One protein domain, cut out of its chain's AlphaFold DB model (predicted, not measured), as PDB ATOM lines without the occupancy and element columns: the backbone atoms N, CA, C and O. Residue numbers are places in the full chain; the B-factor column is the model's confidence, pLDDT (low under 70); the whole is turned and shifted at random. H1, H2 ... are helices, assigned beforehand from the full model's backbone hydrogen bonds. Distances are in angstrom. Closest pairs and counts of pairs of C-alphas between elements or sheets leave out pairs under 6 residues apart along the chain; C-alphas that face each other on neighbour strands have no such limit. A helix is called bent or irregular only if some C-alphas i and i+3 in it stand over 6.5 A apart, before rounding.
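Overview. This is residues 59 to 126 of the 144 residues of the protein "DUF4173 domain-containing protein" of Nocardioides sp. (strain ATCC BAA-499 / JS614) (UniProt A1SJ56). The short helix H3 forms the middle, with the long helix H1 on one side, H5 on another, and H4 folding back from H3's end to meet H2. Residues 105 to 118 run from H4 out past H5 and loop back into it, making one end of the longest axis. The printed part has 68 residues with five named helices, H1 to H5 in chain order, no named strand, and the class all helix. It is compact, with a radius of gyration of the C-alphas of 12.4 A, and only just elongated, spanning 42 by 21 by 17 A.

Arrangement. H1, residues 59 to 73, touches the hub H3, residues 86 to 92, the same way at a shallow tilt of 23 degrees; their closest C-alphas, of Ala 60 and Ala 88, are 4.1 A apart. H2, residues 78 to 82, touches H4, residues 97 to 104, with the C-alphas of Trp 78 and Ala 103 closest at 6.0 A. H3 and H4 touch as a helical hairpin, opposite ways at a shallow tilt of 17 degrees, closest at the C-alphas of Leu 92 and Ala 103, 5.8 A. H5, residues 119 to 124, touches H3 the same way at a steep tilt of 39 degrees, closest at the C-alphas of Asp 87 and Gly 120, 4.3 A. H1 and H5 are apart. Every O i to N i+4 pair is within hydrogen-bond range in H1, H2 and H5; H4 has 2 of 4, and H3 1 of 3 beside 3 of 4 O i to N i+3 pairs.

Along the chain. H1 begins at C-alpha 59 (17.433, -3.725, 6.696) and measures 20.8 A. H2 measures 6.0 A, H3 9.6 A and H4 10.8 A. H3 is only just irregular: C-alphas 87 and 90 are 7.0 A apart. H5 measures 8.7 A and ends at C-alpha 124 (6.230, -1.119, 13.187).

Size, cuts and confidence. The two C-alphas farthest apart, of Thr 73 and Leu 115, are 42.1 A apart. The printed part has no cut; the link from H4 to H5 is long, the others tight. No printed residue is under 70 in pLDDT.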
ATOM      1  N   ASP A  59      17.410  -4.639   5.553       93.25
ATOM      2  CA  ASP A  59      17.433  -3.725   6.696       93.25
ATOM      3  C   ASP A  59      17.118  -4.468   8.007       93.25
ATOM      4  O   ASP A  59      17.808  -4.256   9.005       93.25
ATOM      5  N   ALA A  60      16.157  -5.401   7.997       94.31
ATOM      6  CA  ALA A  60      15.898  -6.266   9.150       94.31
ATOM      7  C   ALA A  60      17.092  -7.182   9.457       94.31
ATOM      8  O   ALA A  60      17.509  -7.275  10.610       94.31
ATOM      9  N   TRP A  61      17.690  -7.795   8.430       94.00
ATOM     10  CA  TRP A  61      18.864  -8.658   8.596       94.00
ATOM     11  C   TRP A  61      20.081  -7.899   9.151       94.00
ATOM     12  O   TRP A  61      20.765  -8.383  10.052       94.00
ATOM     13  N   ILE A  62      20.339  -6.680   8.660       93.69
ATOM     14  CA  ILE A  62      21.406  -5.805   9.169       93.69
ATOM     15  C   ILE A  62      21.172  -5.471  10.644       93.69
ATOM     16  O   ILE A  62      22.135  -5.463  11.418       93.69
ATOM     17  N   ALA A  63      19.925  -5.177  11.029       95.12
ATOM     18  CA  ALA A  63      19.577  -4.881  12.412       95.12
ATOM     19  C   ALA A  63      19.847  -6.088  13.316       95.12
ATOM     20  O   ALA A  63      20.594  -5.952  14.280       95.12
ATOM     21  N   GLU A  64      19.328  -7.268  12.967       95.56
ATOM     22  CA  GLU A  64      19.569  -8.514  13.712       95.56
ATOM     23  C   GLU A  64      21.064  -8.787  13.879       95.56
ATOM     24  O   GLU A  64      21.546  -8.914  14.999       95.56
ATOM     25  N   HIS A  65      21.830  -8.748  12.789       94.19
ATOM     26  CA  HIS A  65      23.255  -9.056  12.836       94.19
ATOM     27  C   HIS A  65      24.065  -8.073  13.700       94.19
ATOM     28  O   HIS A  65      25.015  -8.461  14.384       94.19
ATOM     29  N   ASN A  66      23.713  -6.782  13.686       93.94
ATOM     30  CA  ASN A  66      24.371  -5.799  14.547       93.94
ATOM     31  C   ASN A  66      23.972  -5.950  16.016       93.94
ATOM     32  O   ASN A  66      24.820  -5.722  16.877       93.94
ATOM     33  N   LEU A  67      22.724  -6.331  16.296       94.69
ATOM     34  CA  LEU A  67      22.243  -6.582  17.653       94.69
ATOM     35  C   LEU A  67      22.830  -7.870  18.242       94.69
ATOM     36  O   LEU A  67      23.229  -7.871  19.402       94.69
ATOM     37  N   ASP A  68      22.986  -8.922  17.441       94.88
ATOM     38  CA  ASP A  68      23.673 -10.150  17.859       94.88
ATOM     39  C   ASP A  68      25.128  -9.841  18.245       94.88
ATOM     40  O   ASP A  68      25.595 -10.189  19.330       94.88
ATOM     41  N   ARG A  69      25.833  -9.062  17.411       93.69
ATOM     42  CA  ARG A  69      27.184  -8.572  17.729       93.69
ATOM     43  C   ARG A  69      27.198  -7.676  18.972       93.69
ATOM     44  O   ARG A  69      28.182  -7.671  19.715       93.69
ATOM     45  N   TYR A  70      26.160  -6.873  19.179       92.31
ATOM     46  CA  TYR A  70      26.029  -6.032  20.366       92.31
ATOM     47  C   TYR A  70      25.901  -6.884  21.631       92.31
ATOM     48  O   TYR A  70      26.626  -6.624  22.586       92.31
ATOM     49  N   ALA A  71      25.102  -7.952  21.612       91.75
ATOM     50  CA  ALA A  71      24.974  -8.871  22.742       91.75
ATOM     51  C   ALA A  71      26.317  -9.516  23.137       91.75
ATOM     52  O   ALA A  71      26.589  -9.723  24.317       91.75
ATOM     53  N   GLU A  72      27.187  -9.792  22.161       93.12
ATOM     54  CA  GLU A  72      28.513 -10.370  22.411       93.12
ATOM     55  C   GLU A  72      29.566  -9.339  22.840       93.12
ATOM     56  O   GLU A  72      30.452  -9.638  23.641       93.12
ATOM     57  N   THR A  73      29.526  -8.131  22.266       92.25
ATOM     58  CA  THR A  73      30.630  -7.158  22.374       92.25
ATOM     59  C   THR A  73      30.310  -5.920  23.197       92.25
ATOM     60  O   THR A  73      31.229  -5.162  23.506       92.25
ATOM     61  N   GLY A  74      29.034  -5.677  23.494       89.81
ATOM     62  CA  GLY A  74      28.527  -4.458  24.118       89.81
ATOM     63  C   GLY A  74      28.641  -3.198  23.256       89.81
ATOM     64  O   GLY A  74      28.406  -2.119  23.778       89.81
ATOM     65  N   ARG A  75      29.019  -3.310  21.968       89.81
ATOM     66  CA  ARG A  75      29.307  -2.156  21.090       89.81
ATOM     67  C   ARG A  75      28.353  -2.025  19.917       89.81
ATOM     68  O   ARG A  75      28.294  -2.931  19.075       89.81
ATOM     69  N   VAL A  76      27.710  -0.870  19.771       90.56
ATOM     70  CA  VAL A  76      26.734  -0.599  18.703       90.56
ATOM     71  C   VAL A  76      26.719   0.880  18.296       90.56
ATOM     72  O   VAL A  76      27.045   1.760  19.082       90.56
ATOM     73  N   ASP A  77      26.364   1.129  17.035       91.50
ATOM     74  CA  ASP A  77      26.155   2.466  16.467       91.50
ATOM     75  C   ASP A  77      24.635   2.669  16.354       91.50
ATOM     76  O   ASP A  77      23.996   2.197  15.403       91.50
ATOM     77  N   TRP A  78      24.031   3.288  17.372       89.75
ATOM     78  CA  TRP A  78      22.583   3.503  17.426       89.75
ATOM     79  C   TRP A  78      22.142   4.493  16.361       89.75
ATOM     80  O   TRP A  78      21.072   4.351  15.771       89.75
ATOM     81  N   THR A  79      22.975   5.491  16.079       88.06
ATOM     82  CA  THR A  79      22.740   6.451  14.999       88.06
ATOM     83  C   THR A  79      22.607   5.756  13.643       88.06
ATOM     84  O   THR A  79      21.704   6.085  12.873       88.06
ATOM     85  N   TYR A  80      23.426   4.739  13.368       89.06
ATOM     86  CA  TYR A  80      23.277   3.912  12.175       89.06
ATOM     87  C   TYR A  80      21.978   3.092  12.173       89.06
ATOM     88  O   TYR A  80      21.244   3.129  11.183       89.06
ATOM     89  N   LEU A  81      21.673   2.377  13.262       92.25
ATOM     90  CA  LEU A  81      20.487   1.509  13.333       92.25
ATOM     91  C   LEU A  81      19.170   2.290  13.237       92.25
ATOM     92  O   LEU A  81      18.222   1.837  12.590       92.25
ATOM     93  N   ARG A  82      19.120   3.497  13.806       89.75
ATOM     94  CA  ARG A  82      17.966   4.397  13.681       89.75
ATOM     95  C   ARG A  82      17.689   4.810  12.237       89.75
ATOM     96  O   ARG A  82      16.534   5.023  11.895       89.75
ATOM     97  N   GLY A  83      18.714   4.867  11.386       89.56
ATOM     98  CA  GLY A  83      18.576   5.201   9.966       89.56
ATOM     99  C   GLY A  83      18.054   4.069   9.073       89.56
ATOM    100  O   GLY A  83      17.880   4.284   7.873       89.56
ATOM    101  N   LEU A  84      17.838   2.863   9.609       92.50
ATOM    102  CA  LEU A  84      17.270   1.742   8.850       92.50
ATOM    103  C   LEU A  84      15.771   1.945   8.572       92.50
ATOM    104  O   LEU A  84      15.094   2.673   9.297       92.50
ATOM    105  N   SER A  85      15.235   1.276   7.547       92.00
ATOM    106  CA  SER A  85      13.789   1.241   7.260       92.00
ATOM    107  C   SER A  85      12.962   0.783   8.473       92.00
ATOM    108  O   SER A  85      13.476   0.157   9.402       92.00
ATOM    109  N   ASP A  86      11.654   1.045   8.456       94.19
ATOM    110  CA  ASP A  86      10.707   0.535   9.461       94.19
ATOM    111  C   ASP A  86      10.612  -0.993   9.479       94.19
ATOM    112  O   ASP A  86      10.242  -1.588  10.488       94.19
ATOM    113  N   ASP A  87      11.063  -1.650   8.412       93.81
ATOM    114  CA  ASP A  87      11.248  -3.099   8.378       93.81
ATOM    115  C   ASP A  87      12.209  -3.626   9.459       93.81
ATOM    116  O   ASP A  87      12.117  -4.793   9.843       93.81
ATOM    117  N   ALA A  88      13.111  -2.781   9.972       95.56
ATOM    118  CA  ALA A  88      14.025  -3.124  11.056       95.56
ATOM    119  C   ALA A  88      13.385  -3.014  12.451       95.56
ATOM    120  O   ALA A  88      13.907  -3.596  13.404       95.56
ATOM    121  N   VAL A  89      12.256  -2.308  12.602       95.31
ATOM    122  CA  VAL A  89      11.630  -2.039  13.911       95.31
ATOM    123  C   VAL A  89      11.326  -3.317  14.702       95.31
ATOM    124  O   VAL A  89      11.659  -3.347  15.885       95.31
ATOM    125  N   PRO A  90      10.799  -4.409  14.111       94.81
ATOM    126  CA  PRO A  90      10.609  -5.663  14.841       94.81
ATOM    127  C   PRO A  90      11.895  -6.259  15.424       94.81
ATOM    128  O   PRO A  90      11.865  -6.868  16.493       94.81
ATOM    129  N   ALA A  91      13.037  -6.090  14.751       95.44
ATOM    130  CA  ALA A  91      14.328  -6.509  15.288       95.44
ATOM    131  C   ALA A  91      14.789  -5.567  16.407       95.44
ATOM    132  O   ALA A  91      15.126  -6.031  17.493       95.44
ATOM    133  N   LEU A  92      14.709  -4.255  16.178       94.44
ATOM    134  CA  LEU A  92      15.097  -3.225  17.145       94.44
ATOM    135  C   LEU A  92      14.251  -3.261  18.427       94.44
ATOM    136  O   LEU A  92      14.769  -3.011  19.506       94.44
ATOM    137  N   ALA A  93      12.975  -3.638  18.348       93.19
ATOM    138  CA  ALA A  93      12.088  -3.740  19.506       93.19
ATOM    139  C   ALA A  93      12.399  -4.936  20.430       93.19
ATOM    140  O   ALA A  93      11.879  -4.995  21.546       93.19
ATOM    141  N   ARG A  94      13.233  -5.895  19.993       91.81
ATOM    142  CA  ARG A  94      13.612  -7.073  20.795       91.81
ATOM    143  C   ARG A  94      14.743  -6.814  21.786       91.81
ATOM    144  O   ARG A  94      14.954  -7.659  22.652       91.81
ATOM    145  N   VAL A  95      15.443  -5.683  21.685       90.50
ATOM    146  CA  VAL A  95      16.534  -5.343  22.610       90.50
ATOM    147  C   VAL A  95      16.023  -5.128  24.035       90.50
ATOM    148  O   VAL A  95      14.808  -5.024  24.279       90.50
ATOM    149  N   ASP A  96      16.957  -5.051  24.979       88.19
ATOM    150  CA  ASP A  96      16.632  -4.779  26.371       88.19
ATOM    151  C   ASP A  96      15.869  -3.451  26.514       88.19
ATOM    152  O   ASP A  96      16.121  -2.498  25.772       88.19
ATOM    153  N   PRO A  97      14.915  -3.347  27.458       83.38
ATOM    154  CA  PRO A  97      14.066  -2.163  27.586       83.38
ATOM    155  C   PRO A  97      14.832  -0.842  27.737       83.38
ATOM    156  O   PRO A  97      14.342   0.188  27.281       83.38
ATOM    157  N   ALA A  98      16.024  -0.875  28.343       82.19
ATOM    158  CA  ALA A  98      16.887   0.296  28.485       82.19
ATOM    159  C   ALA A  98      17.398   0.814  27.127       82.19
ATOM    160  O   ALA A  98      17.432   2.022  26.902       82.19
ATOM    161  N   ASP A  99      17.714  -0.093  26.201       87.50
ATOM    162  CA  ASP A  99      18.283   0.241  24.894       87.50
ATOM    163  C   ASP A  99      17.216   0.521  23.832       87.50
ATOM    164  O   ASP A  99      17.495   1.179  22.830       87.50
ATOM    165  N   ARG A 100      15.967   0.078  24.040       87.81
ATOM    166  CA  ARG A 100      14.856   0.340  23.101       87.81
ATOM    167  C   ARG A 100      14.640   1.823  22.856       87.81
ATOM    168  O   ARG A 100      14.331   2.206  21.731       87.81
ATOM    169  N   VAL A 101      14.829   2.644  23.890       83.62
ATOM    170  CA  VAL A 101      14.731   4.104  23.783       83.62
ATOM    171  C   VAL A 101      15.748   4.617  22.761       83.62
ATOM    172  O   VAL A 101      15.402   5.423  21.909       83.62
ATOM    173  N   CYS A 102      16.971   4.084  22.766       86.81
ATOM    174  CA  CYS A 102      18.006   4.433  21.794       86.81
ATOM    175  C   CYS A 102      17.744   3.849  20.404       86.81
ATOM    176  O   CYS A 102      17.944   4.530  19.400       86.81
ATOM    177  N   ALA A 103      17.278   2.603  20.332       89.25
ATOM    178  CA  ALA A 103      17.042   1.902  19.075       89.25
ATOM    179  C   ALA A 103      15.875   2.497  18.264       89.25
ATOM    180  O   ALA A 103      15.914   2.505  17.032       89.25
ATOM    181  N   LEU A 104      14.841   2.996  18.951       90.12
ATOM    182  CA  LEU A 104      13.596   3.480  18.345       90.12
ATOM    183  C   LEU A 104      13.426   5.007  18.422       90.12
ATOM    184  O   LEU A 104      12.424   5.523  17.928       90.12
ATOM    185  N   ALA A 105      14.387   5.741  18.995       85.06
ATOM    186  CA  ALA A 105      14.322   7.199  19.100       85.06
ATOM    187  C   ALA A 105      14.086   7.876  17.739       85.06
ATOM    188  O   ALA A 105      14.769   7.580  16.755       85.06
ATOM    189  N   GLY A 106      13.157   8.834  17.723       82.81
ATOM    190  CA  GLY A 106      12.800   9.620  16.539       82.81
ATOM    191  C   GLY A 106      11.894   8.901  15.537       82.81
ATOM    192  O   GLY A 106      11.632   9.456  14.472       82.81
ATOM    193  N   ARG A 107      11.421   7.687  15.845       87.06
ATOM    194  CA  ARG A 107      10.390   7.002  15.059       87.06
ATOM    195  C   ARG A 107       9.019   7.265  15.656       87.06
ATOM    196  O   ARG A 107       8.842   7.186  16.869       87.06
ATOM    197  N   GLU A 108       8.049   7.499  14.787       84.75
ATOM    198  CA  GLU A 108       6.653   7.676  15.169       84.75
ATOM    199  C   GLU A 108       5.787   6.621  14.477       84.75
ATOM    200  O   GLU A 108       6.094   6.214  13.350       84.75
ATOM    201  N   PRO A 109       4.718   6.143  15.137       84.50
ATOM    202  CA  PRO A 109       3.714   5.332  14.472       84.50
ATOM    203  C   PRO A 109       3.126   6.115  13.302       84.50
ATOM    204  O   PRO A 109       2.834   7.304  13.417       84.50
ATOM    205  N   ALA A 110       2.936   5.436  12.183       81.06
ATOM    206  CA  ALA A 110       2.414   6.080  10.995       81.06
ATOM    207  C   ALA A 110       0.891   6.097  10.966       81.06
ATOM    208  O   ALA A 110       0.252   5.115  11.354       81.06
ATOM    209  N   ASP A 111       0.341   7.192  10.450       81.81
ATOM    210  CA  ASP A 111      -1.082   7.370  10.161       81.81
ATOM    211  C   ASP A 111      -1.292   7.319   8.640       81.81
ATOM    212  O   ASP A 111      -1.558   8.326   7.984       81.81
ATOM    213  N   ASP A 112      -1.033   6.144   8.062       82.50
ATOM    214  CA  ASP A 112      -1.024   5.957   6.609       82.50
ATOM    215  C   ASP A 112      -2.445   5.888   6.037       82.50
ATOM    216  O   ASP A 112      -3.257   5.055   6.452       82.50
ATOM    217  N   ASP A 113      -2.703   6.666   4.982       87.75
ATOM    218  CA  ASP A 113      -3.823   6.393   4.079       87.75
ATOM    219  C   ASP A 113      -3.526   5.160   3.203       87.75
ATOM    220  O   ASP A 113      -2.382   4.729   3.032       87.75
ATOM    221  N   TRP A 114      -4.556   4.582   2.584       88.00
ATOM    222  CA  TRP A 114      -4.436   3.361   1.782       88.00
ATOM    223  C   TRP A 114      -3.434   3.480   0.618       88.00
ATOM    224  O   TRP A 114      -2.848   2.473   0.217       88.00
ATOM    225  N   LEU A 115      -3.220   4.689   0.085       91.81
ATOM    226  CA  LEU A 115      -2.232   4.967  -0.968       91.81
ATOM    227  C   LEU A 115      -0.788   5.009  -0.456       91.81
ATOM    228  O   LEU A 115       0.141   4.815  -1.239       91.81
ATOM    229  N   GLU A 116      -0.599   5.268   0.834       89.31
ATOM    230  CA  GLU A 116       0.710   5.391   1.479       89.31
ATOM    231  C   GLU A 116       1.095   4.132   2.260       89.31
ATOM    232  O   GLU A 116       2.214   4.040   2.769       89.31
ATOM    233  N   TRP A 117       0.187   3.151   2.302       90.94
ATOM    234  CA  TRP A 117       0.351   1.915   3.047       90.94
ATOM    235  C   TRP A 117       1.660   1.205   2.698       90.94
ATOM    236  O   TRP A 117       1.925   0.820   1.554       90.94
ATOM    237  N   ASN A 118       2.458   0.967   3.735       91.31
ATOM    238  CA  ASN A 118       3.685   0.198   3.656       91.31
ATOM    239  C   ASN A 118       3.664  -0.955   4.668       91.31
ATOM    240  O   ASN A 118       3.369  -0.777   5.850       91.31
ATOM    241  N   LEU A 119       4.027  -2.156   4.213       90.56
ATOM    242  CA  LEU A 119       4.001  -3.354   5.049       90.56
ATOM    243  C   LEU A 119       4.948  -3.265   6.257       90.56
ATOM    244  O   LEU A 119       4.554  -3.647   7.359       90.56
ATOM    245  N   GLY A 120       6.171  -2.765   6.072       90.31
ATOM    246  CA  GLY A 120       7.137  -2.574   7.157       90.31
ATOM    247  C   GLY A 120       6.605  -1.610   8.210       90.31
ATOM    248  O   GLY A 120       6.574  -1.935   9.396       90.31
ATOM    249  N   ARG A 121       6.057  -0.484   7.750       89.94
ATOM    250  CA  ARG A 121       5.448   0.538   8.607       89.94
ATOM    251  C   ARG A 121       4.263  -0.005   9.402       89.94
ATOM    252  O   ARG A 121       4.227   0.136  10.618       89.94
ATOM    253  N   SER A 122       3.376  -0.764   8.754       91.06
ATOM    254  CA  SER A 122       2.235  -1.403   9.425       91.06
ATOM    255  C   SER A 122       2.644  -2.380  10.538       91.06
ATOM    256  O   SER A 122       1.953  -2.502  11.547       91.06
ATOM    257  N   ARG A 123       3.787  -3.066  10.384       91.00
ATOM    258  CA  ARG A 123       4.348  -3.948  11.421       91.00
ATOM    259  C   ARG A 123       5.025  -3.163  12.540       91.00
ATOM    260  O   ARG A 123       5.038  -3.632  13.674       91.00
ATOM    261  N   ALA A 124       5.585  -1.998  12.225       92.75
ATOM    262  CA  ALA A 124       6.230  -1.119  13.187       92.75
ATOM    263  C   ALA A 124       5.221  -0.413  14.106       92.75
ATOM    264  O   ALA A 124       5.501  -0.276  15.293       92.75
ATOM    265  N   THR A 125       4.040  -0.028  13.606       89.50
ATOM    266  CA  THR A 125       3.042   0.773  14.345       89.50
ATOM    267  C   THR A 125       2.716   0.221  15.738       89.50
ATOM    268  O   THR A 125       2.630   0.989  16.688       89.50
ATOM    269  N   GLY A 126       2.579  -1.101  15.896       87.94
ATOM    270  CA  GLY A 126       2.266  -1.725  17.194       87.94
ATOM    271  C   GLY A 126       3.449  -1.855  18.163       87.94
ATOM    272  O   GLY A 126       3.259  -2.287  19.297       87.94
TER     273      GLY A 126